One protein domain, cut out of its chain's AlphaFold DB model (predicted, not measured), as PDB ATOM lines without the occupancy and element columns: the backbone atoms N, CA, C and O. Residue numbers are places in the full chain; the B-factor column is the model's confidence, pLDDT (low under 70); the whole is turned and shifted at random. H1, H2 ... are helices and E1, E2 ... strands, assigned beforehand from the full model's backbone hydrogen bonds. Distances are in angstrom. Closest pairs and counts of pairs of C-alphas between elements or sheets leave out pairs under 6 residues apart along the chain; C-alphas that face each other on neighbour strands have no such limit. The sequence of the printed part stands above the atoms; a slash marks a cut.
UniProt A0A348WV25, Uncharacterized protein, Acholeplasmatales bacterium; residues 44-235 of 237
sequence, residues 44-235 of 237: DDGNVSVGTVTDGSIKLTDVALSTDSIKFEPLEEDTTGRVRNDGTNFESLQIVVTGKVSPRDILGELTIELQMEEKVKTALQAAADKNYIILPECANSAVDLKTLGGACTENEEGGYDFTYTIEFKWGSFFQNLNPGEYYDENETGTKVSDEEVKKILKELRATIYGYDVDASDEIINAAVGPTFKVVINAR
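AT A GLANCE: This is residues 44 to 235 of the 237 residues of an uncharacterized protein of Acholeplasmatales bacterium (UniProt A0A348WV25). An elongated body has a two-sheet sandwich in one half, with four strands E2, E3, E6, E5 face to face with three strands E1, E7, E4, and a looser half of helices and long links beyond one end of the strands. In that second half H3 packs on H1, while H2 and H4 lie to separate sides. The printed part has 192 residues, with elements in the order E1 E2 E3 E4 H1 E5 E6 H2 H3 H4 E7; the class is mixed, helices and strands, and under half of the residues are in named elements. The sheet E2 E3 E6 E5 is antiparallel and the sheet E1 E7 E4 is mixed. The whole is only just compact, close to loose, with a radius of gyration of the C-alphas of 19.1 A and spans of 60 by 33 by 29 A.

HOW THE PARTS SIT: The larger sheet runs E2, residues 59 to 65, E3, residues 94 to 102, E6, residues 160 to 167, and E5, residues 152 to 154. E2 and E3 form a hairpin, with N 61 and O 100 2.9 A apart, within hydrogen-bond range. Between the antiparallel neighbours E3 and E6, N 97 and O 164 are 2.8 A apart. E5 and E6 form a hairpin, with N 153 and O 161 at 2.8 A. The twisted second sheet, up to 4.4 A off its best plane, only just so, runs E1, residues 48 to 54, E7, residues 228 to 235, and E4, residues 107 to 116. E1 and E7 are parallel, with N 51 and O 230 at 2.8 A; E7 and E4 are antiparallel, with N 231 and O 113 at 2.8 A. The sheets make a sandwich, two sheets face to face, 9.4 A centre to centre where they face each other, their strands at 20 degrees. H1, residues 118 to 129, only grazes the second sheet, with its residues 120 to 124. H3, residues 194 to 209, touches H1 with residues 204 to 209 alone, the closest C-alphas being those of Leu 124 and Ile 208, 5.4 A apart; they run opposite ways at a steep tilt of 37 degrees, only just steep. H2, residues 179 to 185, is close to H3 but not clearly touching, the closest C-alphas being those of Tyr 183 and Val 197, 7.9 A apart. H4, residues 217 to 222, is apart from H3, only just, at 8.2 A. In H1, H2, H3 and H4 every O i to N i+4 pair is within hydrogen-bond range.

IN THESE COORDINATES: E1 begins at C-alpha 48, (19.168, -56.964, 20.179), and E7 ends at C-alpha 235, (1.681, -52.467, 34.983). E4 measures 26.4 A, E3 26.3 A, E7 22.5 A, H3 22.3 A and E6 22.2 A from first to last C-alpha. H3 begins at C-alpha 194, (36.581, -41.622, -3.298).

THE WHOLE: The two C-alphas farthest apart, those of Asp 105 and Glu 195, are 60.2 A apart. The printed part has no cut. The long links are E2 to E3, H1 to E5 and E6 to H2. The mean pLDDT of the printed part is 84.4; residues 44 to 46, 80, 85 to 88, 217 and 220 to 225 are under 70.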
ATOM      1  N   ASP A  44      21.035 -65.906  21.525       39.19
ATOM      2  CA  ASP A  44      21.080 -65.757  20.071       39.19
ATOM      3  C   ASP A  44      22.150 -64.707  19.747       39.19
ATOM      4  O   ASP A  44      22.274 -63.703  20.450       39.19
ATOM      5  N   ASP A  45      22.947 -64.972  18.708       48.91
ATOM      6  CA  ASP A  45      24.122 -64.206  18.244       48.91
ATOM      7  C   ASP A  45      23.796 -62.761  17.764       48.91
ATOM      8  O   ASP A  45      24.630 -62.086  17.152       48.91
ATOM      9  N   GLY A  46      22.584 -62.269  18.026       53.91
ATOM     10  CA  GLY A  46      22.105 -60.932  17.697       53.91
ATOM     11  C   GLY A  46      22.564 -59.840  18.670       53.91
ATOM     12  O   GLY A  46      22.912 -60.083  19.826       53.91
ATOM     13  N   ASN A  47      22.548 -58.583  18.212       71.62
ATOM     14  CA  ASN A  47      22.852 -57.425  19.060       71.62
ATOM     15  C   ASN A  47      21.608 -56.826  19.736       71.62
ATOM     16  O   ASN A  47      21.742 -55.822  20.436       71.62
ATOM     17  N   VAL A  48      20.419 -57.409  19.558       76.25
ATOM     18  CA  VAL A  48      19.168 -56.964  20.179       76.25
ATOM     19  C   VAL A  48      18.561 -58.063  21.035       76.25
ATOM     20  O   VAL A  48      18.308 -59.173  20.583       76.25
ATOM     21  N   SER A  49      18.271 -57.717  22.284       80.50
ATOM     22  CA  SER A  49      17.616 -58.594  23.256       80.50
ATOM     23  C   SER A  49      16.298 -57.999  23.738       80.50
ATOM     24  O   SER A  49      16.085 -56.788  23.640       80.50
ATOM     25  N   VAL A  50      15.421 -58.831  24.304       82.06
ATOM     26  CA  VAL A  50      14.175 -58.371  24.932       82.06
ATOM     27  C   VAL A  50      14.211 -58.590  26.435       82.06
ATOM     28  O   VAL A  50      14.612 -59.642  26.921       82.06
ATOM     29  N   GLY A  51      13.772 -57.584  27.182       73.12
ATOM     30  CA  GLY A  51      13.465 -57.677  28.599       73.12
ATOM     31  C   GLY A  51      12.009 -57.317  28.856       73.12
ATOM     32  O   GLY A  51      11.467 -56.390  28.262       73.12
ATOM     33  N   THR A  52      11.382 -58.024  29.787       77.69
ATOM     34  CA  THR A  52       9.998 -57.764  30.183       77.69
ATOM     35  C   THR A  52       9.928 -57.411  31.660       77.69
ATOM     36  O   THR A  52      10.491 -58.124  32.491       77.69
ATOM     37  N   VAL A  53       9.215 -56.337  31.992       77.44
ATOM     38  CA  VAL A  53       8.929 -55.914  33.366       77.44
ATOM     39  C   VAL A  53       7.420 -55.936  33.554       77.44
ATOM     40  O   VAL A  53       6.704 -55.149  32.946       77.44
ATOM     41  N   THR A  54       6.928 -56.855  34.380       78.00
ATOM     42  CA  THR A  54       5.487 -57.076  34.549       78.00
ATOM     43  C   THR A  54       5.094 -57.062  36.015       78.00
ATOM     44  O   THR A  54       5.745 -57.706  36.843       78.00
ATOM     45  N   ASP A  55       3.997 -56.381  36.333       75.88
ATOM     46  CA  ASP A  55       3.295 -56.589  37.602       75.88
ATOM     47  C   ASP A  55       2.790 -58.042  37.682       75.88
ATOM     48  O   ASP A  55       2.354 -58.596  36.678       75.88
ATOM     49  N   GLY A  56       2.813 -58.675  38.859       77.38
ATOM     50  CA  GLY A  56       2.348 -60.059  39.024       77.38
ATOM     51  C   GLY A  56       0.864 -60.276  38.689       77.38
ATOM     52  O   GLY A  56       0.445 -61.412  38.470       77.38
ATOM     53  N   SER A  57       0.070 -59.204  38.645       82.19
ATOM     54  CA  SER A  57      -1.328 -59.212  38.201       82.19
ATOM     55  C   SER A  57      -1.500 -59.125  36.677       82.19
ATOM     56  O   SER A  57      -2.585 -59.423  36.178       82.19
ATOM     57  N   ILE A  58      -0.438 -58.776  35.941       86.75
ATOM     58  CA  ILE A  58      -0.404 -58.656  34.483       86.75
ATOM     59  C   ILE A  58       0.429 -59.798  33.893       86.75
ATOM     60  O   ILE A  58       1.534 -60.105  34.330       86.75
ATOM     61  N   LYS A  59      -0.094 -60.431  32.852       85.88
ATOM     62  CA  LYS A  59       0.601 -61.415  32.033       85.88
ATOM     63  C   LYS A  59       1.071 -60.749  30.754       85.88
ATOM     64  O   LYS A  59       0.265 -60.173  30.031       85.88
ATOM     65  N   LEU A  60       2.362 -60.876  30.479       86.56
ATOM     66  CA  LEU A  60       2.960 -60.549  29.194       86.56
ATOM     67  C   LEU A  60       3.485 -61.850  28.586       86.56
ATOM     68  O   LEU A  60       4.291 -62.541  29.211       86.56
ATOM     69  N   THR A  61       2.985 -62.214  27.412       87.25
ATOM     70  CA  THR A  61       3.278 -63.490  26.749       87.25
ATOM     71  C   THR A  61       3.535 -63.282  25.265       87.25
ATOM     72  O   THR A  61       3.279 -62.205  24.730       87.25
ATOM     73  N   ASP A  62       4.057 -64.315  24.603       87.56
ATOM     74  CA  ASP A  62       4.316 -64.345  23.157       87.56
ATOM     75  C   ASP A  62       5.146 -63.155  22.649       87.56
ATOM     76  O   ASP A  62       4.965 -62.683  21.529       87.56
ATOM     77  N   VAL A  63       6.053 -62.653  23.492       88.81
ATOM     78  CA  VAL A  63       6.937 -61.551  23.123       88.81
ATOM     79  C   VAL A  63       7.974 -62.053  22.128       88.81
ATOM     80  O   VAL A  63       8.716 -62.988  22.426       88.81
ATOM     81  N   ALA A  64       8.027 -61.422  20.960       86.88
ATOM     82  CA  ALA A  64       8.911 -61.805  19.869       86.88
ATOM     83  C   ALA A  64       9.474 -60.579  19.143       86.88
ATOM     84  O   ALA A  64       8.854 -59.512  19.110       86.88
ATOM     85  N   LEU A  65      10.653 -60.767  18.549       89.06
ATOM     86  CA  LEU A  65      11.293 -59.824  17.637       89.06
ATOM     87  C   LEU A  65      11.287 -60.407  16.223       89.06
ATOM     88  O   LEU A  65      11.511 -61.603  16.051       89.06
ATOM     89  N   SER A  66      11.079 -59.567  15.210       88.44
ATOM     90  CA  SER A  66      11.217 -59.983  13.806       88.44
ATOM     91  C   SER A  66      12.659 -60.302  13.411       88.44
ATOM     92  O   SER A  66      12.883 -61.110  12.516       88.44
ATOM     93  N   THR A  67      13.624 -59.640  14.049       84.25
ATOM     94  CA  THR A  67      15.065 -59.863  13.908       84.25
ATOM     95  C   THR A  67      15.744 -59.500  15.223       84.25
ATOM     96  O   THR A  67      15.274 -58.631  15.962       84.25
ATOM     97  N   ASP A  68      16.841 -60.177  15.517       81.19
ATOM     98  CA  ASP A  68      17.686 -59.985  16.692       81.19
ATOM     99  C   ASP A  68      18.872 -59.050  16.409       81.19
ATOM    100  O   ASP A  68      19.721 -58.843  17.275       81.19
ATOM    101  N   SER A  69      18.959 -58.486  15.199       76.50
ATOM    102  CA  SER A  69      20.098 -57.672  14.792       76.50
ATOM    103  C   SER A  69      19.723 -56.366  14.096       76.50
ATOM    104  O   SER A  69      18.933 -56.348  13.157       76.50
ATOM    105  N   ILE A  70      20.347 -55.270  14.545       82.44
ATOM    106  CA  ILE A  70      20.418 -53.987  13.837       82.44
ATOM    107  C   ILE A  70      21.795 -53.856  13.188       82.44
ATOM    108  O   ILE A  70      22.817 -53.886  13.881       82.44
ATOM    109  N   LYS A  71      21.817 -53.674  11.866       83.00
ATOM    110  CA  LYS A  71      23.018 -53.598  11.031       83.00
ATOM    111  C   LYS A  71      22.951 -52.373  10.121       83.00
ATOM    112  O   LYS A  71      22.055 -52.254   9.289       83.00
ATOM    113  N   PHE A  72      23.923 -51.481  10.283       82.25
ATOM    114  CA  PHE A  72      24.113 -50.295   9.448       82.25
ATOM    115  C   PHE A  72      25.045 -50.641   8.284       82.25
ATOM    116  O   PHE A  72      26.233 -50.332   8.327       82.25
ATOM    117  N   GLU A  73      24.505 -51.328   7.283       82.94
ATOM    118  CA  GLU A  73      25.249 -51.877   6.145       82.94
ATOM    119  C   GLU A  73      24.586 -51.454   4.819       82.94
ATOM    120  O   GLU A  73      23.509 -50.853   4.837       82.94
ATOM    121  N   PRO A  74      25.206 -51.714   3.657       76.75
ATOM    122  CA  PRO A  74      24.547 -51.534   2.366       76.75
ATOM    123  C   PRO A  74      23.333 -52.460   2.203       76.75
ATOM    124  O   PRO A  74      23.200 -53.480   2.890       76.75
ATOM    125  N   LEU A  75      22.449 -52.114   1.269       74.31
ATOM    126  CA  LEU A  75      21.276 -52.932   0.950       74.31
ATOM    127  C   LEU A  75      21.687 -54.299   0.377       74.31
ATOM    128  O   LEU A  75      22.730 -54.437  -0.262       74.31
ATOM    129  N   GLU A  76      20.844 -55.318   0.565       77.62
ATOM    130  CA  GLU A  76      21.099 -56.683   0.065       77.62
ATOM    131  C   GLU A  76      21.229 -56.750  -1.462       77.62
ATOM    132  O   GLU A  76      22.080 -57.459  -1.998       77.62
ATOM    133  N   GLU A  77      20.447 -55.940  -2.168       82.06
ATOM    134  CA  GLU A  77      20.477 -55.867  -3.632       82.06
ATOM    135  C   GLU A  77      21.640 -54.998  -4.159       82.06
ATOM    136  O   GLU A  77      21.971 -55.037  -5.349       82.06
ATOM    137  N   ASP A  78      22.300 -54.233  -3.281       71.44
ATOM    138  CA  ASP A  78      23.364 -53.292  -3.640       71.44
ATOM    139  C   ASP A  78      24.727 -53.983  -3.795       71.44
ATOM    140  O   ASP A  78      25.595 -53.988  -2.917       71.44
ATOM    141  N   THR A  79      24.892 -54.619  -4.953       73.62
ATOM    142  CA  THR A  79      26.064 -55.433  -5.310       73.62
ATOM    143  C   THR A  79      27.073 -54.701  -6.202       73.62
ATOM    144  O   THR A  79      28.091 -55.276  -6.606       73.62
ATOM    145  N   THR A  80      26.827 -53.431  -6.537       69.00
ATOM    146  CA  THR A  80      27.641 -52.655  -7.491       69.00
ATOM    147  C   THR A  80      27.970 -51.267  -6.951       69.00
ATOM    148  O   THR A  80      27.553 -50.925  -5.866       69.00
ATOM    149  N   GLY A  81      28.787 -50.484  -7.660       70.38
ATOM    150  CA  GLY A  81      29.106 -49.125  -7.215       70.38
ATOM    151  C   GLY A  81      30.199 -49.040  -6.146       70.38
ATOM    152  O   GLY A  81      31.053 -49.939  -6.034       70.38
ATOM    153  N   ARG A  82      30.256 -47.891  -5.465       73.62
ATOM    154  CA  ARG A  82      31.374 -47.485  -4.594       73.62
ATOM    155  C   ARG A  82      31.230 -48.006  -3.174       73.62
ATOM    156  O   ARG A  82      32.244 -48.316  -2.544       73.62
ATOM    157  N   VAL A  83      29.998 -48.103  -2.690       77.19
ATOM    158  CA  VAL A  83      29.658 -48.597  -1.357       77.19
ATOM    159  C   VAL A  83      28.630 -49.688  -1.554       77.19
ATOM    160  O   VAL A  83      27.500 -49.397  -1.888       77.19
ATOM    161  N   ARG A  84      29.051 -50.937  -1.385       72.94
ATOM    162  CA  ARG A  84      28.268 -52.116  -1.756       72.94
ATOM    163  C   ARG A  84      28.417 -53.203  -0.716       72.94
ATOM    164  O   ARG A  84      29.416 -53.217   0.012       72.94
ATOM    165  N   ASN A  85      27.458 -54.116  -0.674       67.81
ATOM    166  CA  ASN A  85      27.512 -55.230   0.256       67.81
ATOM    167  C   ASN A  85      28.658 -56.205  -0.075       67.81
ATOM    168  O   ASN A  85      29.219 -56.223  -1.176       67.81
ATOM    169  N   ASP A  86      29.021 -57.019   0.914       67.75
ATOM    170  CA  ASP A  86      30.043 -58.063   0.800       67.75
ATOM    171  C   ASP A  86      29.448 -59.451   0.481       67.75
ATOM    172  O   ASP A  86      30.169 -60.452   0.467       67.75
ATOM    173  N   GLY A  87      28.136 -59.516   0.216       58.72
ATOM    174  CA  GLY A  87      27.370 -60.744   0.007       58.72
ATOM    175  C   GLY A  87      27.031 -61.525   1.282       58.72
ATOM    176  O   GLY A  87      26.455 -62.607   1.184       58.72
ATOM    177  N   THR A  88      27.390 -61.020   2.466       65.88
ATOM    178  CA  THR A  88      27.150 -61.682   3.761       65.88
ATOM    179  C   THR A  88      26.493 -60.782   4.805       65.88
ATOM    180  O   THR A  88      25.713 -61.265   5.624       65.88
ATOM    181  N   ASN A  89      26.786 -59.483   4.777       70.06
ATOM    182  CA  ASN A  89      26.256 -58.480   5.684       70.06
ATOM    183  C   ASN A  89      25.355 -57.522   4.909       70.06
ATOM    184  O   ASN A  89      25.775 -56.920   3.920       70.06
ATOM    185  N   PHE A  90      24.121 -57.386   5.385       70.44
ATOM    186  CA  PHE A  90      23.089 -56.567   4.763       70.44
ATOM    187  C   PHE A  90      22.432 -55.669   5.797       70.44
ATOM    188  O   PHE A  90      22.410 -55.988   6.994       70.44
ATOM    189  N   GLU A  91      21.902 -54.550   5.318       80.81
ATOM    190  CA  GLU A  91      21.174 -53.601   6.141       80.81
ATOM    191  C   GLU A  91      20.029 -54.271   6.908       80.81
ATOM    192  O   GLU A  91      19.215 -55.011   6.357       80.81
ATOM    193  N   SER A  92      19.933 -53.951   8.195       85.00
ATOM    194  CA  SER A  92      18.765 -54.265   9.005       85.00
ATOM    195  C   SER A  92      18.555 -53.138  10.003       85.00
ATOM    196  O   SER A  92      19.250 -53.052  11.010       85.00
ATOM    197  N   LEU A  93      17.645 -52.214   9.703       88.56
ATOM    198  CA  LEU A  93      17.395 -51.033  10.543       88.56
ATOM    199  C   LEU A  93      16.041 -51.067  11.251       88.56
ATOM    200  O   LEU A  93      15.712 -50.151  12.007       88.56
ATOM    201  N   GLN A  94      15.259 -52.119  11.019       92.88
ATOM    202  CA  GLN A  94      13.900 -52.239  11.510       92.88
ATOM    203  C   GLN A  94      13.715 -53.524  12.310       92.88
ATOM    204  O   GLN A  94      14.004 -54.620  11.837       92.88
ATOM    205  N   ILE A  95      13.155 -53.376  13.507       91.50
ATOM    206  CA  ILE A  95      12.719 -54.480  14.356       91.50
ATOM    207  C   ILE A  95      11.246 -54.290  14.665       91.50
ATOM    208  O   ILE A  95      10.840 -53.279  15.235       91.50
ATOM    209  N   VAL A  96      10.443 -55.290  14.324       94.12
ATOM    210  CA  VAL A  96       9.050 -55.368  14.745       94.12
ATOM    211  C   VAL A  96       8.994 -56.179  16.031       94.12
ATOM    212  O   VAL A  96       9.414 -57.334  16.076       94.12
ATOM    213  N   VAL A  97       8.486 -55.546  17.080       93.12
ATOM    214  CA  VAL A  97       8.264 -56.125  18.400       93.12
ATOM    215  C   VAL A  97       6.790 -56.467  18.512       93.12
ATOM    216  O   VAL A  97       5.937 -55.591  18.371       93.12
ATOM    217  N   THR A  98       6.486 -57.727  18.791       94.06
ATOM    218  CA  THR A  98       5.113 -58.195  18.995       94.06
ATOM    219  C   THR A  98       4.974 -58.860  20.347       94.06
ATOM    220  O   THR A  98       5.944 -59.405  20.868       94.06
ATOM    221  N   GLY A  99       3.767 -58.869  20.898       92.94
ATOM    222  CA  GLY A  99       3.449 -59.683  22.062       92.94
ATOM    223  C   GLY A  99       2.002 -59.539  22.487       92.94
ATOM    224  O   GLY A  99       1.210 -58.861  21.836       92.94
ATOM    225  N   LYS A 100       1.660 -60.180  23.601       93.38
ATOM    226  CA  LYS A 100       0.318 -60.149  24.182       93.38
ATOM    227  C   LYS A 100       0.370 -59.705  25.628       93.38
ATOM    228  O   LYS A 100       1.251 -60.129  26.373       93.38
ATOM    229  N   VAL A 101      -0.598 -58.893  26.037       91.81
ATOM    230  CA  VAL A 101      -0.759 -58.437  27.420       91.81
ATOM    231  C   VAL A 101      -2.178 -58.693  27.918       91.81
ATOM    232  O   VAL A 101      -3.147 -58.350  27.250       91.81
ATOM    233  N   SER A 102      -2.330 -59.282  29.102       90.12
ATOM    234  CA  SER A 102      -3.633 -59.526  29.738       90.12
ATOM    235  C   SER A 102      -3.539 -59.413  31.265       90.12
ATOM    236  O   SER A 102      -2.461 -59.602  31.815       90.12
ATOM    237  N   PRO A 103      -4.628 -59.112  31.995       91.12
ATOM    238  CA  PRO A 103      -5.949 -58.701  31.521       91.12
ATOM    239  C   PRO A 103      -5.991 -57.205  31.170       91.12
ATOM    240  O   PRO A 103      -5.392 -56.382  31.863       91.12
ATOM    241  N   ARG A 104      -6.761 -56.825  30.140       90.06
ATOM    242  CA  ARG A 104      -6.847 -55.422  29.692       90.06
ATOM    243  C   ARG A 104      -7.513 -54.482  30.701       90.06
ATOM    244  O   ARG A 104      -7.156 -53.312  30.765       90.06
ATOM    245  N   ASP A 105      -8.459 -54.984  31.496       89.75
ATOM    246  CA  ASP A 105      -9.299 -54.153  32.375       89.75
ATOM    247  C   ASP A 105      -8.522 -53.507  33.526       89.75
ATOM    248  O   ASP A 105      -8.904 -52.449  34.026       89.75
ATOM    249  N   ILE A 106      -7.425 -54.141  33.940       89.81
ATOM    250  CA  ILE A 106      -6.551 -53.633  34.997       89.81
ATOM    251  C   ILE A 106      -5.266 -53.023  34.441       89.81
ATOM    252  O   ILE A 106      -4.510 -52.449  35.211       89.81
ATOM    253  N   LEU A 107      -5.011 -53.121  33.133       89.44
ATOM    254  CA  LEU A 107      -3.786 -52.628  32.510       89.44
ATOM    255  C   LEU A 107      -3.735 -51.097  32.547       89.44
ATOM    256  O   LEU A 107      -4.462 -50.408  31.821       89.44
ATOM    257  N   GLY A 108      -2.829 -50.563  33.356       86.69
ATOM    258  CA  GLY A 108      -2.566 -49.136  33.453       86.69
ATOM    259  C   GLY A 108      -1.566 -48.656  32.427       86.69
ATOM    260  O   GLY A 108      -1.926 -47.879  31.541       86.69
ATOM    261  N   GLU A 109      -0.351 -49.184  32.507       89.38
ATOM    262  CA  GLU A 109       0.789 -48.792  31.681       89.38
ATOM    263  C   GLU A 109       1.193 -49.951  30.764       89.38
ATOM    264  O   GLU A 109       1.300 -51.088  31.229       89.38
ATOM    265  N   LEU A 110       1.433 -49.658  29.483       92.75
ATOM    266  CA  LEU A 110       2.122 -50.552  28.554       92.75
ATOM    267  C   LEU A 110       3.127 -49.730  27.749       92.75
ATOM    268  O   LEU A 110       2.760 -49.071  26.778       92.75
ATOM    269  N   THR A 111       4.389 -49.752  28.164       93.00
ATOM    270  CA  THR A 111       5.447 -48.939  27.564       93.00
ATOM    271  C   THR A 111       6.545 -49.793  26.947       93.00
ATOM    272  O   THR A 111       6.825 -50.901  27.405       93.00
ATOM    273  N   ILE A 112       7.171 -49.267  25.895       92.31
ATOM    274  CA  ILE A 112       8.350 -49.855  25.262       92.31
ATOM    275  C   ILE A 112       9.505 -48.855  25.253       92.31
ATOM    276  O   ILE A 112       9.328 -47.680  24.940       92.31
ATOM    277  N   GLU A 113      10.696 -49.317  25.602       91.25
ATOM    278  CA  GLU A 113      11.916 -48.516  25.645       91.25
ATOM    279  C   GLU A 113      13.066 -49.301  25.013       91.25
ATOM    280  O   GLU A 113      13.184 -50.509  25.201       91.25
ATOM    281  N   LEU A 114      13.939 -48.621  24.276       88.06
ATOM    282  CA  LEU A 114      15.186 -49.181  23.779       88.06
ATOM    283  C   LEU A 114      16.319 -48.761  24.714       88.06
ATOM    284  O   LEU A 114      16.856 -47.658  24.623       88.06
ATOM    285  N   GLN A 115      16.680 -49.657  25.624       85.56
ATOM    286  CA  GLN A 115      17.785 -49.458  26.548       85.56
ATOM    287  C   GLN A 115      19.109 -49.868  25.906       85.56
ATOM    288  O   GLN A 115      19.200 -50.840  25.157       85.56
ATOM    289  N   MET A 116      20.152 -49.108  26.214       82.75
ATOM    290  CA  MET A 116      21.499 -49.274  25.677       82.75
ATOM    291  C   MET A 116      22.504 -48.964  26.781       82.75
ATOM    292  O   MET A 116      22.200 -48.219  27.715       82.75
ATOM    293  N   GLU A 117      23.721 -49.488  26.661       82.88
ATOM    294  CA  GLU A 117      24.819 -49.017  27.502       82.88
ATOM    295  C   GLU A 117      25.101 -47.531  27.243       82.88
ATOM    296  O   GLU A 117      24.995 -47.056  26.112       82.88
ATOM    297  N   GLU A 118      25.534 -46.795  28.269       83.25
ATOM    298  CA  GLU A 118      25.769 -45.345  28.172       83.25
ATOM    299  C   GLU A 118      26.767 -44.981  27.060       83.25
ATOM    300  O   GLU A 118      26.591 -43.997  26.337       83.25
ATOM    301  N   LYS A 119      27.793 -45.821  26.869       83.25
ATOM    302  CA  LYS A 119      28.755 -45.695  25.767       83.25
ATOM    303  C   LYS A 119      28.054 -45.772  24.407       83.25
ATOM    304  O   LYS A 119      28.307 -44.931  23.549       83.25
ATOM    305  N   VAL A 120      27.198 -46.777  24.218       84.81
ATOM    306  CA  VAL A 120      26.460 -47.010  22.967       84.81
ATOM    307  C   VAL A 120      25.478 -45.870  22.716       84.81
ATOM    308  O   VAL A 120      25.436 -45.325  21.617       84.81
ATOM    309  N   LYS A 121      24.757 -45.434  23.754       86.88
ATOM    310  CA  LYS A 121      23.848 -44.288  23.676       86.88
ATOM    311  C   LYS A 121      24.578 -43.014  23.250       86.88
ATOM    312  O   LYS A 121      24.120 -42.318  22.352       86.88
ATOM    313  N   THR A 122      25.739 -42.740  23.845       90.06
ATOM    314  CA  THR A 122      26.574 -41.580  23.493       90.06
ATOM    315  C   THR A 122      27.069 -41.659  22.047       90.06
ATOM    316  O   THR A 122      27.024 -40.667  21.324       90.06
ATOM    317  N   ALA A 123      27.519 -42.836  21.612       88.56
ATOM    318  CA  ALA A 123      27.995 -43.090  20.254       88.56
ATOM    319  C   ALA A 123      26.894 -42.855  19.202       88.56
ATOM    320  O   ALA A 123      27.080 -42.106  18.240       88.56
ATOM    321  N   LEU A 124      25.706 -43.417  19.432       90.56
ATOM    322  CA  LEU A 124      24.550 -43.250  18.553       90.56
ATOM    323  C   LEU A 124      24.005 -41.819  18.561       90.56
ATOM    324  O   LEU A 124      23.640 -41.305  17.503       90.56
ATOM    325  N   GLN A 125      24.019 -41.140  19.711       93.31
ATOM    326  CA  GLN A 125      23.676 -39.720  19.779       93.31
ATOM    327  C   GLN A 125      24.674 -38.872  18.985       93.31
ATOM    328  O   GLN A 125      24.259 -38.006  18.225       93.31
ATOM    329  N   ALA A 126      25.976 -39.157  19.070       92.75
ATOM    330  CA  ALA A 126      26.981 -38.457  18.274       92.75
ATOM    331  C   ALA A 126      26.783 -38.678  16.762       92.75
ATOM    332  O   ALA A 126      27.000 -37.759  15.970       92.75
ATOM    333  N   ALA A 127      26.346 -39.872  16.346       91.06
ATOM    334  CA  ALA A 127      25.980 -40.137  14.955       91.06
ATOM    335  C   ALA A 127      24.720 -39.357  14.535       91.06
ATOM    336  O   ALA A 127      24.669 -38.824  13.424       91.06
ATOM    337  N   ALA A 128      23.734 -39.239  15.428       94.69
ATOM    338  CA  ALA A 128      22.533 -38.441  15.199       94.69
ATOM    339  C   ALA A 128      22.833 -36.933  15.123       94.69
ATOM    340  O   ALA A 128      22.346 -36.258  14.221       94.69
ATOM    341  N   ASP A 129      23.710 -36.413  15.985       95.62
ATOM    342  CA  ASP A 129      24.128 -35.004  15.999       95.62
ATOM    343  C   ASP A 129      24.880 -34.614  14.715       95.62
ATOM    344  O   ASP A 129      24.765 -33.491  14.219       95.62
ATOM    345  N   LYS A 130      25.622 -35.565  14.130       94.38
ATOM    346  CA  LYS A 130      26.246 -35.427  12.803       94.38
ATOM    347  C   LYS A 130      25.256 -35.586  11.644       94.38
ATOM    348  O   LYS A 130      25.646 -35.422  10.491       94.38
ATOM    349  N   ASN A 131      23.983 -35.855  11.931       96.44
ATOM    350  CA  ASN A 131      22.924 -36.146  10.966       96.44
ATOM    351  C   ASN A 131      23.188 -37.387  10.103       96.44
ATOM    352  O   ASN A 131      22.675 -37.476   8.986       96.44
ATOM    353  N   TYR A 132      23.978 -38.341  10.596       91.38
ATOM    354  CA  TYR A 132      24.189 -39.605   9.896       91.38
ATOM    355  C   TYR A 132      23.000 -40.541  10.035       91.38
ATOM    356  O   TYR A 132      22.644 -41.208   9.070       91.38
ATOM    357  N   ILE A 133      22.381 -40.570  11.213       94.62
ATOM    358  CA  ILE A 133      21.243 -41.436  11.520       94.62
ATOM    359  C   ILE A 133      20.152 -40.653  12.246       94.62
ATOM    360  O   ILE A 133      20.396 -39.589  12.812       94.62
ATOM    361  N   ILE A 134      18.950 -41.209  12.257       95.88
ATOM    362  CA  ILE A 134      17.823 -40.768  13.068       95.88
ATOM    363  C   ILE A 134      17.487 -41.926  14.004       95.88
ATOM    364  O   ILE A 134      17.248 -43.050  13.554       95.88
ATOM    365  N   LEU A 135      17.507 -41.645  15.306       94.31
ATOM    366  CA  LEU A 135      17.188 -42.627  16.338       94.31
ATOM    367  C   LEU A 135      15.668 -42.815  16.449       94.31
ATOM    368  O   LEU A 135      14.931 -41.829  16.335       94.31
ATOM    369  N   PRO A 136      15.190 -44.041  16.723       94.06
ATOM    370  CA  PRO A 136      13.782 -44.274  17.011       94.06
ATOM    371  C   PRO A 136      13.366 -43.558  18.303       94.06
ATOM    372  O   PRO A 136      14.170 -43.367  19.217       94.06
ATOM    373  N   GLU A 137      12.087 -43.196  18.415       92.38
ATOM    374  CA  GLU A 137      11.554 -42.472  19.580       92.38
ATOM    375  C   GLU A 137      11.816 -43.219  20.897       92.38
ATOM    376  O   GLU A 137      12.280 -42.625  21.874       92.38
ATOM    377  N   CYS A 138      11.643 -44.546  20.878       89.69
ATOM    378  CA  CYS A 138      11.872 -45.419  22.025       89.69
ATOM    379  C   CYS A 138      13.329 -45.446  22.525       89.69
ATOM    380  O   CYS A 138      13.565 -45.932  23.626       89.69
ATOM    381  N   ALA A 139      14.308 -44.939  21.762       90.25
ATOM    382  CA  ALA A 139      15.705 -44.817  22.204       90.25
ATOM    383  C   ALA A 139      15.946 -43.632  23.151       90.25
ATOM    384  O   ALA A 139      16.928 -43.619  23.898       90.25
ATOM    385  N   ASN A 140      15.068 -42.628  23.112       87.44
ATOM    386  CA  ASN A 140      15.194 -41.421  23.927       87.44
ATOM    387  C   ASN A 140      14.362 -41.505  25.204       87.44
ATOM    388  O   ASN A 140      14.807 -41.065  26.267       87.44
ATOM    389  N   SER A 141      13.160 -42.065  25.090       88.81
ATOM    390  CA  SER A 141      12.206 -42.198  26.184       88.81
ATOM    391  C   SER A 141      11.269 -43.372  25.943       88.81
ATOM    392  O   SER A 141      10.997 -43.730  24.800       88.81
ATOM    393  N   ALA A 142      10.721 -43.922  27.026       91.25
ATOM    394  CA  ALA A 142       9.677 -44.931  26.948       91.25
ATOM    395  C   ALA A 142       8.453 -44.413  26.165       91.25
ATOM    396  O   ALA A 142       7.966 -43.308  26.416       91.25
ATOM    397  N   VAL A 143       7.957 -45.226  25.233       94.38
ATOM    398  CA  VAL A 143       6.788 -44.947  24.388       94.38
ATOM    399  C   VAL A 143       5.592 -45.720  24.926       94.38
ATOM    400  O   VAL A 143       5.674 -46.935  25.087       94.38
ATOM    401  N   ASP A 144       4.478 -45.037  25.191       93.94
ATOM    402  CA  ASP A 144       3.234 -45.670  25.649       93.94
ATOM    403  C   ASP A 144       2.433 -46.229  24.466       93.94
ATOM    404  O   ASP A 144       1.800 -45.491  23.700       93.94
ATOM    405  N   LEU A 145       2.428 -47.557  24.350       93.81
ATOM    406  CA  LEU A 145       1.768 -48.289  23.272       93.81
ATOM    407  C   LEU A 145       0.246 -48.137  23.297       93.81
ATOM    408  O   LEU A 145      -0.393 -48.294  22.260       93.81
ATOM    409  N   LYS A 146      -0.356 -47.791  24.441       89.31
ATOM    410  CA  LYS A 146      -1.807 -47.557  24.519       89.31
ATOM    411  C   LYS A 146      -2.218 -46.255  23.844       89.31
ATOM    412  O   LYS A 146      -3.365 -46.120  23.422       89.31
ATOM    413  N   THR A 147      -1.303 -45.291  23.763       89.75
ATOM    414  CA  THR A 147      -1.554 -43.993  23.120       89.75
ATOM    415  C   THR A 147      -1.247 -44.010  21.625       89.75
ATOM    416  O   THR A 147      -1.718 -43.145  20.885       89.75
ATOM    417  N   LEU A 148      -0.497 -45.016  21.169       89.56
ATOM    418  CA  LEU A 148      -0.085 -45.156  19.784       89.56
ATOM    419  C   LEU A 148      -1.178 -45.861  18.967       89.56
ATOM    420  O   LEU A 148      -1.499 -47.031  19.179       89.56
ATOM    421  N   GLY A 149      -1.771 -45.137  18.016       86.81
ATOM    422  CA  GLY A 149      -2.851 -45.661  17.181       86.81
ATOM    423  C   GLY A 149      -2.435 -46.922  16.419       86.81
ATOM    424  O   GLY A 149      -1.441 -46.913  15.701       86.81
ATOM    425  N   GLY A 150      -3.209 -48.001  16.565       86.94
ATOM    426  CA  GLY A 150      -2.962 -49.283  15.892       86.94
ATOM    427  C   GLY A 150      -1.907 -50.176  16.551       86.94
ATOM    428  O   GLY A 150      -1.728 -51.304  16.107       86.94
ATOM    429  N   ALA A 151      -1.249 -49.720  17.621       91.31
ATOM    430  CA  ALA A 151      -0.236 -50.513  18.313       91.31
ATOM    431  C   ALA A 151      -0.822 -51.588  19.237       91.31
ATOM    432  O   ALA A 151      -0.103 -52.517  19.578       91.31
ATOM    433  N   CYS A 152      -2.096 -51.478  19.636       93.31
ATOM    434  CA  CYS A 152      -2.801 -52.456  20.469       93.31
ATOM    435  C   CYS A 152      -4.136 -52.854  19.823       93.31
ATOM    436  O   CYS A 152      -4.927 -51.985  19.452       93.31
ATOM    437  N   THR A 153      -4.415 -54.155  19.751       94.38
ATOM    438  CA  THR A 153      -5.685 -54.724  19.268       94.38
ATOM    439  C   THR A 153      -6.240 -55.684  20.312       94.38
ATOM    440  O   THR A 153      -5.487 -56.478  20.862       94.38
ATOM    441  N   GLU A 154      -7.534 -55.606  20.639       93.00
ATOM    442  CA  GLU A 154      -8.139 -56.529  21.614       93.00
ATOM    443  C   GLU A 154      -8.045 -57.980  21.131       93.00
ATOM    444  O   GLU A 154      -8.333 -58.264  19.969       93.00
ATOM    445  N   ASN A 155      -7.679 -58.889  22.035       89.88
ATOM    446  CA  ASN A 155      -7.588 -60.316  21.742       89.88
ATOM    447  C   ASN A 155      -8.666 -61.130  22.472       89.88
ATOM    448  O   ASN A 155      -9.315 -60.667  23.414       89.88
ATOM    449  N   GLU A 156      -8.858 -62.376  22.033       86.62
ATOM    450  CA  GLU A 156      -9.888 -63.279  22.567       86.62
ATOM    451  C   GLU A 156      -9.649 -63.674  24.039       86.62
ATOM    452  O   GLU A 156     -10.568 -64.124  24.721       86.62
ATOM    453  N   GLU A 157      -8.436 -63.460  24.557       82.62
ATOM    454  CA  GLU A 157      -8.031 -63.773  25.934       82.62
ATOM    455  C   GLU A 157      -8.377 -62.652  26.937       82.62
ATOM    456  O   GLU A 157      -8.001 -62.719  28.110       82.62
ATOM    457  N   GLY A 158      -9.100 -61.614  26.500       87.94
ATOM    458  CA  GLY A 158      -9.446 -60.466  27.343       87.94
ATOM    459  C   GLY A 158      -8.257 -59.537  27.602       87.94
ATOM    460  O   GLY A 158      -8.191 -58.871  28.639       87.94
ATOM    461  N   GLY A 159      -7.298 -59.517  26.677       92.38
ATOM    462  CA  GLY A 159      -6.096 -58.693  26.675       92.38
ATOM    463  C   GLY A 159      -5.952 -57.858  25.397       92.38
ATOM    464  O   GLY A 159      -6.922 -57.647  24.666       92.38
ATOM    465  N   TYR A 160      -4.730 -57.396  25.136       94.06
ATOM    466  CA  TYR A 160      -4.318 -56.787  23.873       94.06
ATOM    467  C   TYR A 160      -3.188 -57.594  23.231       94.06
ATOM    468  O   TYR A 160      -2.235 -57.970  23.913       94.06
ATOM    469  N   ASP A 161      -3.260 -57.777  21.919       94.69
ATOM    470  CA  ASP A 161      -2.097 -58.047  21.080       94.69
ATOM    471  C   ASP A 161      -1.462 -56.698  20.738       94.69
ATOM    472  O   ASP A 161      -2.156 -55.787  20.273       94.69
ATOM    473  N   PHE A 162      -0.163 -56.548  20.991       94.88
ATOM    474  CA  PHE A 162       0.566 -55.330  20.669       94.88
ATOM    475  C   PHE A 162       1.606 -55.552  19.577       94.88
ATOM    476  O   PHE A 162       2.178 -56.633  19.426       94.88
ATOM    477  N   THR A 163       1.846 -54.505  18.799       95.62
ATOM    478  CA  THR A 163       2.876 -54.458  17.765       95.62
ATOM    479  C   THR A 163       3.508 -53.075  17.761       95.62
ATOM    480  O   THR A 163       2.810 -52.063  17.731       95.62
ATOM    481  N   TYR A 164       4.836 -53.030  17.787       95.38
ATOM    482  CA  TYR A 164       5.601 -51.795  17.714       95.38
ATOM    483  C   TYR A 164       6.813 -51.969  16.812       95.38
ATOM    484  O   TYR A 164       7.554 -52.940  16.938       95.38
ATOM    485  N   THR A 165       7.036 -51.006  15.927       95.44
ATOM    486  CA  THR A 165       8.165 -51.025  15.002       95.44
ATOM    487  C   THR A 165       9.235 -50.055  15.484       95.44
ATOM    488  O   THR A 165       9.040 -48.842  15.470       95.44
ATOM    489  N   ILE A 166      10.376 -50.602  15.890       94.06
ATOM    490  CA  ILE A 166      11.602 -49.855  16.156       94.06
ATOM    491  C   ILE A 166      12.300 -49.664  14.814       94.06
ATOM    492  O   ILE A 166      12.661 -50.641  14.166       94.06
ATOM    493  N   GLU A 167      12.480 -48.418  14.389       94.75
ATOM    494  CA  GLU A 167      13.048 -48.092  13.081       94.75
ATOM    495  C   GLU A 167      14.161 -47.050  13.225       94.75
ATOM    496  O   GLU A 167      13.918 -45.908  13.624       94.75
ATOM    497  N   PHE A 168      15.382 -47.443  12.877       93.25
ATOM    498  CA  PHE A 168      16.475 -46.517  12.611       93.25
ATOM    499  C   PHE A 168      16.368 -46.022  11.171       93.25
ATOM    500  O   PHE A 168      15.990 -46.771  10.273       93.25
ATOM    501  N   LYS A 169      16.722 -44.759  10.935       95.19
ATOM    502  CA  LYS A 169      16.774 -44.198   9.575       95.19
ATOM    503  C   LYS A 169      18.121 -43.568   9.317       95.19
ATOM    504  O   LYS A 169      18.771 -43.089  10.246       95.19
ATOM    505  N   TRP A 170      18.504 -43.495   8.052       93.62
ATOM    506  CA  TRP A 170      19.587 -42.618   7.640       93.62
ATOM    507  C   TRP A 170      19.167 -41.162   7.787       93.62
ATOM    508  O   TRP A 170      18.015 -40.795   7.563       93.62
ATOM    509  N   GLY A 171      20.111 -40.338   8.222       94.56
ATOM    510  CA  GLY A 171      19.888 -38.928   8.472       94.56
ATOM    511  C   GLY A 171      20.098 -38.057   7.238       94.56
ATOM    512  O   GLY A 171      20.443 -38.507   6.139       94.56
ATOM    513  N   SER A 172      19.908 -36.756   7.435       96.75
ATOM    514  CA  SER A 172      19.930 -35.767   6.358       96.75
ATOM    515  C   SER A 172      21.303 -35.587   5.705       96.75
ATOM    516  O   SER A 172      21.356 -35.099   4.576       96.75
ATOM    517  N   PHE A 173      22.395 -36.029   6.343       93.31
ATOM    518  CA  PHE A 173      23.723 -36.050   5.723       93.31
ATOM    519  C   PHE A 173      23.717 -36.860   4.416       93.31
ATOM    520  O   PHE A 173      24.245 -36.408   3.401       93.31
ATOM    521  N   PHE A 174      23.033 -38.008   4.421       91.62
ATOM    522  CA  PHE A 174      22.840 -38.870   3.252       91.62
ATOM    523  C   PHE A 174      21.513 -38.584   2.530       91.62
ATOM    524  O   PHE A 174      21.027 -39.411   1.769       91.62
ATOM    525  N   GLN A 175      20.879 -37.429   2.777       94.69
ATOM    526  CA  GLN A 175      19.532 -37.102   2.283       94.69
ATOM    527  C   GLN A 175      18.474 -38.173   2.622       94.69
ATOM    528  O   GLN A 175      17.499 -38.345   1.894       94.69
ATOM    529  N   ASN A 176      18.643 -38.848   3.765       94.88
ATOM    530  CA  ASN A 176      17.818 -39.970   4.224       94.88
ATOM    531  C   ASN A 176      17.854 -41.213   3.312       94.88
ATOM    532  O   ASN A 176      16.937 -42.028   3.368       94.88
ATOM    533  N   LEU A 177      18.892 -41.353   2.483       90.75
ATOM    534  CA  LEU A 177      19.162 -42.541   1.670       90.75
ATOM    535  C   LEU A 177      20.204 -43.429   2.349       90.75
ATOM    536  O   LEU A 177      21.011 -42.941   3.150       90.75
ATOM    537  N   ASN A 178      20.224 -44.714   1.989       89.31
ATOM    538  CA  ASN A 178      21.337 -45.585   2.357       89.31
ATOM    539  C   ASN A 178      22.650 -45.020   1.767       89.31
ATOM    540  O   ASN A 178      22.632 -44.498   0.650       89.31
ATOM    541  N   PRO A 179      23.797 -45.083   2.474       87.56
ATOM    542  CA  PRO A 179      25.068 -44.590   1.953       87.56
ATOM    543  C   PRO A 179      25.458 -45.155   0.576       87.56
ATOM    544  O   PRO A 179      26.024 -44.405  -0.216       87.56
ATOM    545  N   GLY A 180      25.135 -46.419   0.282       80.94
ATOM    546  CA  GLY A 180      25.274 -47.035  -1.047       80.94
ATOM    547  C   GLY A 180      24.556 -46.238  -2.126       80.94
ATOM    548  O   GLY A 180      25.183 -45.581  -2.960       80.94
ATOM    549  N   GLU A 181      23.233 -46.155  -1.999       87.75
ATOM    550  CA  GLU A 181      22.368 -45.370  -2.888       87.75
ATOM    551  C   GLU A 181      22.787 -43.893  -2.963       87.75
ATOM    552  O   GLU A 181      22.809 -43.283  -4.034       87.75
ATOM    553  N   TYR A 182      23.158 -43.289  -1.830       88.00
ATOM    554  CA  TYR A 182      23.586 -41.896  -1.784       88.00
ATOM    555  C   TYR A 182      24.839 -41.673  -2.629       88.00
ATOM    556  O   TYR A 182      24.904 -40.720  -3.407       88.00
ATOM    557  N   TYR A 183      25.856 -42.519  -2.493       85.31
ATOM    558  CA  TYR A 183      27.087 -42.326  -3.243       85.31
ATOM    559  C   TYR A 183      26.955 -42.758  -4.704       85.31
ATOM    560  O   TYR A 183      27.647 -42.181  -5.543       85.31
ATOM    561  N   ASP A 184      26.062 -43.675  -5.050       81.44
ATOM    562  CA  ASP A 184      26.001 -44.195  -6.416       81.44
ATOM    563  C   ASP A 184      24.920 -43.539  -7.288       81.44
ATOM    564  O   ASP A 184      25.131 -43.372  -8.492       81.44
ATOM    565  N   GLU A 185      23.822 -43.052  -6.700       90.38
ATOM    566  CA  GLU A 185      22.675 -42.517  -7.451       90.38
ATOM    567  C   GLU A 185      22.385 -41.032  -7.180       90.38
ATOM    568  O   GLU A 185      21.835 -40.333  -8.037       90.38
ATOM    569  N   ASN A 186      22.763 -40.497  -6.014       93.38
ATOM    570  CA  ASN A 186      22.428 -39.116  -5.657       93.38
ATOM    571  C   ASN A 186      23.294 -38.081  -6.398       93.38
ATOM    572  O   ASN A 186      24.524 -38.170  -6.430       93.38
ATOM    573  N   GLU A 187      22.681 -37.001  -6.896       93.44
ATOM    574  CA  GLU A 187      23.389 -35.926  -7.613       93.44
ATOM    575  C   GLU A 187      24.499 -35.238  -6.802       93.44
ATOM    576  O   GLU A 187      25.429 -34.668  -7.382       93.44
ATOM    577  N   THR A 188      24.377 -35.211  -5.472       92.81
ATOM    578  CA  THR A 188      25.391 -34.642  -4.576       92.81
ATOM    579  C   THR A 188      26.414 -35.701  -4.191       92.81
ATOM    580  O   THR A 188      27.613 -35.449  -4.295       92.81
ATOM    581  N   GLY A 189      25.958 -36.895  -3.799       84.62
ATOM    582  CA  GLY A 189      26.836 -37.974  -3.350       84.62
ATOM    583  C   GLY A 189      27.788 -38.473  -4.440       84.62
ATOM    584  O   GLY A 189      28.981 -38.635  -4.182       84.62
ATOM    585  N   THR A 190      27.321 -38.589  -5.685       87.81
ATOM    586  CA  THR A 190      28.135 -38.983  -6.858       87.81
ATOM    587  C   THR A 190      29.316 -38.050  -7.144       87.81
ATOM    588  O   THR A 190      30.284 -38.458  -7.783       87.81
ATOM    589  N   LYS A 191      29.278 -36.803  -6.655       92.94
ATOM    590  CA  LYS A 191      30.352 -35.809  -6.834       92.94
ATOM    591  C   LYS A 191      31.418 -35.853  -5.737       92.94
ATOM    592  O   LYS A 191      32.449 -35.201  -5.887       92.94
ATOM    593  N   VAL A 192      31.172 -36.572  -4.642       82.31
ATOM    594  CA  VAL A 192      32.130 -36.723  -3.538       82.31
ATOM    595  C   VAL A 192      33.293 -37.596  -4.005       82.31
ATOM    596  O   VAL A 192      33.060 -38.631  -4.628       82.31
ATOM    597  N   SER A 193      34.534 -37.192  -3.721       84.62
ATOM    598  CA  SER A 193      35.722 -37.966  -4.109       84.62
ATOM    599  C   SER A 193      35.819 -39.289  -3.347       84.62
ATOM    600  O   SER A 193      35.362 -39.392  -2.208       84.62
ATOM    601  N   ASP A 194      36.447 -40.306  -3.936       77.44
ATOM    602  CA  ASP A 194      36.581 -41.622  -3.298       77.44
ATOM    603  C   ASP A 194      37.387 -41.555  -1.988       77.44
ATOM    604  O   ASP A 194      37.126 -42.307  -1.044       77.44
ATOM    605  N   GLU A 195      38.356 -40.643  -1.900       78.62
ATOM    606  CA  GLU A 195      39.093 -40.350  -0.672       78.62
ATOM    607  C   GLU A 195      38.174 -39.809   0.430       78.62
ATOM    608  O   GLU A 195      38.265 -40.241   1.584       78.62
ATOM    609  N   GLU A 196      37.270 -38.890   0.087       80.81
ATOM    610  CA  GLU A 196      36.295 -38.338   1.028       80.81
ATOM    611  C   GLU A 196      35.238 -39.367   1.426       80.81
ATOM    612  O   GLU A 196      34.935 -39.469   2.613       80.81
ATOM    613  N   VAL A 197      34.734 -40.178   0.487       76.12
ATOM    614  CA  VAL A 197      33.793 -41.275   0.780       76.12
ATOM    615  C   VAL A 197      34.390 -42.217   1.824       76.12
ATOM    616  O   VAL A 197      33.782 -42.456   2.866       76.12
ATOM    617  N   LYS A 198      35.624 -42.694   1.610       78.06
ATOM    618  CA  LYS A 198      36.312 -43.580   2.566       78.06
ATOM    619  C   LYS A 198      36.464 -42.938   3.938       78.06
ATOM    620  O   LYS A 198      36.255 -43.604   4.951       78.06
ATOM    621  N   LYS A 199      36.820 -41.651   3.980       79.44
ATOM    622  CA  LYS A 199      36.952 -40.904   5.235       79.44
ATOM    623  C   LYS A 199      35.615 -40.828   5.976       79.44
ATOM    624  O   LYS A 199      35.577 -41.125   7.166       79.44
ATOM    625  N   ILE A 200      34.539 -40.473   5.275       83.06
ATOM    626  CA  ILE A 200      33.198 -40.339   5.854       83.06
ATOM    627  C   ILE A 200      32.691 -41.687   6.369       83.06
ATOM    628  O   ILE A 200      32.201 -41.751   7.490       83.06
ATOM    629  N   LEU A 201      32.847 -42.776   5.612       83.50
ATOM    630  CA  LEU A 201      32.394 -44.104   6.041       83.50
ATOM    631  C   LEU A 201      33.200 -44.638   7.230       83.50
ATOM    632  O   LEU A 201      32.634 -45.249   8.137       83.50
ATOM    633  N   LYS A 202      34.513 -44.373   7.264       81.31
ATOM    634  CA  LYS A 202      35.358 -44.702   8.420       81.31
ATOM    635  C   LYS A 202      34.888 -43.947   9.664       81.31
ATOM    636  O   LYS A 202      34.765 -44.544  10.730       81.31
ATOM    637  N   GLU A 203      34.587 -42.658   9.519       83.31
ATOM    638  CA  GLU A 203      34.064 -41.820  10.598       83.31
ATOM    639  C   GLU A 203      32.662 -42.251  11.046       83.31
ATOM    640  O   GLU A 203      32.406 -42.323  12.249       83.31
ATOM    641  N   LEU A 204      31.774 -42.585  10.109       84.81
ATOM    642  CA  LEU A 204      30.437 -43.113  10.371       84.81
ATOM    643  C   LEU A 204      30.516 -44.381  11.222       84.81
ATOM    644  O   LEU A 204      29.932 -44.434  12.305       84.81
ATOM    645  N   ARG A 205      31.285 -45.375  10.761       82.06
ATOM    646  CA  ARG A 205      31.442 -46.659  11.452       82.06
ATOM    647  C   ARG A 205      32.053 -46.471  12.837       82.06
ATOM    648  O   ARG A 205      31.506 -46.979  13.809       82.06
ATOM    649  N   ALA A 206      33.123 -45.680  12.944       79.25
ATOM    650  CA  ALA A 206      33.752 -45.358  14.224       79.25
ATOM    651  C   ALA A 206      32.774 -44.688  15.200       79.25
ATOM    652  O   ALA A 206      32.714 -45.058  16.373       79.25
ATOM    653  N   THR A 207      31.957 -43.754  14.701       83.25
ATOM    654  CA  THR A 207      30.963 -43.047  15.515       83.25
ATOM    655  C   THR A 207      29.872 -44.001  16.004       83.25
ATOM    656  O   THR A 207      29.590 -44.002  17.194       83.25
ATOM    657  N   ILE A 208      29.301 -44.849  15.140       81.69
ATOM    658  CA  ILE A 208      28.222 -45.787  15.511       81.69
ATOM    659  C   ILE A 208      28.713 -46.874  16.478       81.69
ATOM    660  O   ILE A 208      28.029 -47.205  17.443       81.69
ATOM    661  N   TYR A 209      29.908 -47.418  16.242       80.44
ATOM    662  CA  TYR A 209      30.469 -48.515  17.036       80.44
ATOM    663  C   TYR A 209      31.229 -48.011  18.280       80.44
ATOM    664  O   TYR A 209      31.682 -48.799  19.114       80.44
ATOM    665  N   GLY A 210      31.372 -46.691  18.436       79.38
ATOM    666  CA  GLY A 210      31.967 -46.065  19.614       79.38
ATOM    667  C   GLY A 210      33.456 -46.377  19.791       79.38
ATOM    668  O   GLY A 210      33.892 -46.662  20.913       79.38
ATOM    669  N   TYR A 211      34.223 -46.349  18.698       78.75
ATOM    670  CA  TYR A 211      35.685 -46.457  18.701       78.75
ATOM    671  C   TYR A 211      36.335 -45.241  18.013       78.75
ATOM    672  O   TYR A 211      35.659 -44.442  17.368       78.75
ATOM    673  N   ASP A 212      37.646 -45.057  18.190       81.19
ATOM    674  CA  ASP A 212      38.377 -43.923  17.608       81.19
ATOM    675  C   ASP A 212      38.540 -44.071  16.084       81.19
ATOM    676  O   ASP A 212      38.852 -45.156  15.598       81.19
ATOM    677  N   VAL A 213      38.373 -42.996  15.310       75.50
ATOM    678  CA  VAL A 213      38.484 -43.064  13.840       75.50
ATOM    679  C   VAL A 213      39.848 -43.580  13.374       75.50
ATOM    680  O   VAL A 213      39.925 -44.183  12.309       75.50
ATOM    681  N   ASP A 214      40.907 -43.409  14.163       79.88
ATOM    682  CA  ASP A 214      42.264 -43.883  13.888       79.88
ATOM    683  C   ASP A 214      42.654 -45.101  14.742       79.88
ATOM    684  O   ASP A 214      43.837 -45.419  14.889       79.88
ATOM    685  N   ALA A 215      41.661 -45.821  15.275       72.81
ATOM    686  CA  ALA A 215      41.865 -47.091  15.954       72.81
ATOM    687  C   ALA A 215      42.601 -48.109  15.061       72.81
ATOM    688  O   ALA A 215      42.472 -48.106  13.834       72.81
ATOM    689  N   SER A 216      43.375 -48.997  15.691       75.00
ATOM    690  CA  SER A 216      44.076 -50.069  14.983       75.00
ATOM    691  C   SER A 216      43.094 -51.067  14.366       75.00
ATOM    692  O   SER A 216      41.992 -51.262  14.881       75.00
ATOM    693  N   ASP A 217      43.524 -51.771  13.317       68.75
ATOM    694  CA  ASP A 217      42.718 -52.823  12.679       68.75
ATOM    695  C   ASP A 217      42.277 -53.902  13.677       68.75
ATOM    696  O   ASP A 217      41.190 -54.454  13.558       68.75
ATOM    697  N   GLU A 218      43.088 -54.180  14.700       71.81
ATOM    698  CA  GLU A 218      42.725 -55.100  15.783       71.81
ATOM    699  C   GLU A 218      41.508 -54.599  16.574       71.81
ATOM    700  O   GLU A 218      40.584 -55.369  16.815       71.81
ATOM    701  N   ILE A 219      41.460 -53.305  16.915       70.12
ATOM    702  CA  ILE A 219      40.315 -52.699  17.611       70.12
ATOM    703  C   ILE A 219      39.092 -52.658  16.695       70.12
ATOM    704  O   ILE A 219      37.994 -52.956  17.149       70.12
ATOM    705  N   ILE A 220      39.272 -52.310  15.417       66.38
ATOM    706  CA  ILE A 220      38.175 -52.233  14.441       66.38
ATOM    707  C   ILE A 220      37.556 -53.617  14.213       66.38
ATOM    708  O   ILE A 220      36.334 -53.748  14.216       66.38
ATOM    709  N   ASN A 221      38.382 -54.652  14.050       66.19
ATOM    710  CA  ASN A 221      37.918 -56.020  13.814       66.19
ATOM    711  C   ASN A 221      37.342 -56.675  15.075       66.19
ATOM    712  O   ASN A 221      36.505 -57.565  14.967       66.19
ATOM    713  N   ALA A 222      37.776 -56.246  16.264       65.50
ATOM    714  CA  ALA A 222      37.213 -56.687  17.539       65.50
ATOM    715  C   ALA A 222      36.001 -55.854  17.994       65.50
ATOM    716  O   ALA A 222      35.379 -56.194  19.001       65.50
ATOM    717  N   ALA A 223      35.678 -54.753  17.304       65.31
ATOM    718  CA  ALA A 223      34.567 -53.891  17.675       65.31
ATOM    719  C   ALA A 223      33.243 -54.636  17.484       65.31
ATOM    720  O   ALA A 223      32.795 -54.879  16.364       65.31
ATOM    721  N   VAL A 224      32.602 -54.966  18.601       65.75
ATOM    722  CA  VAL A 224      31.228 -55.461  18.606       65.75
ATOM    723  C   VAL A 224      30.312 -54.270  18.332       65.75
ATOM    724  O   VAL A 224      30.489 -53.203  18.926       65.75
ATOM    725  N   GLY A 225      29.376 -54.433  17.396       67.56
ATOM    726  CA  GLY A 225      28.387 -53.408  17.068       67.56
ATOM    727  C   GLY A 225      27.554 -52.974  18.280       67.56
ATOM    728  O   GLY A 225      27.599 -53.615  19.333       67.56
ATOM    729  N   PRO A 226      26.785 -51.879  18.156       74.56
ATOM    730  CA  PRO A 226      25.956 -51.390  19.250       74.56
ATOM    731  C   PRO A 226      24.987 -52.483  19.711       74.56
ATOM    732  O   PRO A 226      24.347 -53.126  18.884       74.56
ATOM    733  N   THR A 227      24.893 -52.698  21.022       82.62
ATOM    734  CA  THR A 227      23.966 -53.659  21.626       82.62
ATOM    735  C   THR A 227      22.748 -52.952  22.197       82.62
ATOM    736  O   THR A 227      22.869 -51.915  22.857       82.62
ATOM    737  N   PHE A 228      21.585 -53.557  22.010       82.06
ATOM    738  CA  PHE A 228      20.295 -52.994  22.346       82.06
ATOM    739  C   PHE A 228      19.480 -53.959  23.203       82.06
ATOM    740  O   PHE A 228      19.498 -55.177  23.020       82.06
ATOM    741  N   LYS A 229      18.714 -53.402  24.134       86.00
ATOM    742  CA  LYS A 229      17.740 -54.138  24.928       86.00
ATOM    743  C   LYS A 229      16.385 -53.464  24.807       86.00
ATOM    744  O   LYS A 229      16.172 -52.384  25.348       86.00
ATOM    745  N   VAL A 230      15.465 -54.115  24.113       85.44
ATOM    746  CA  VAL A 230      14.063 -53.711  24.060       85.44
ATOM    747  C   VAL A 230      13.422 -54.078  25.390       85.44
ATOM    748  O   VAL A 230      13.328 -55.251  25.736       85.44
ATOM    749  N   VAL A 231      12.999 -53.087  26.163       86.56
ATOM    750  CA  VAL A 231      12.326 -53.283  27.445       86.56
ATOM    751  C   VAL A 231      10.850 -52.974  27.286       86.56
ATOM    752  O   VAL A 231      10.482 -51.860  26.927       86.56
ATOM    753  N   ILE A 232      10.008 -53.962  27.579       87.00
ATOM    754  CA  ILE A 232       8.552 -53.820  27.591       87.00
ATOM    755  C   ILE A 232       8.097 -53.825  29.045       87.00
ATOM    756  O   ILE A 232       8.358 -54.779  29.781       87.00
ATOM    757  N   ASN A 233       7.426 -52.761  29.465       86.56
ATOM    758  CA  ASN A 233       6.898 -52.605  30.811       86.56
ATOM    759  C   ASN A 233       5.369 -52.646  30.768       86.56
ATOM    760  O   ASN A 233       4.748 -51.893  30.022       86.56
ATOM    761  N   ALA A 234       4.771 -53.519  31.574       87.62
ATOM    762  CA  ALA A 234       3.327 -53.649  31.703       87.62
ATOM    763  C   ALA A 234       2.924 -53.629  33.184       87.62
ATOM    764  O   ALA A 234       3.358 -54.477  33.972       87.62
ATOM    765  N   ARG A 235       2.088 -52.665  33.579       85.62
ATOM    766  CA  ARG A 235       1.681 -52.467  34.983       85.62
ATOM    767  C   ARG A 235       0.184 -52.314  35.125       85.62
ATOM    768  O   ARG A 235      -0.473 -51.758  34.247       85.62
TER     769      ARG A 235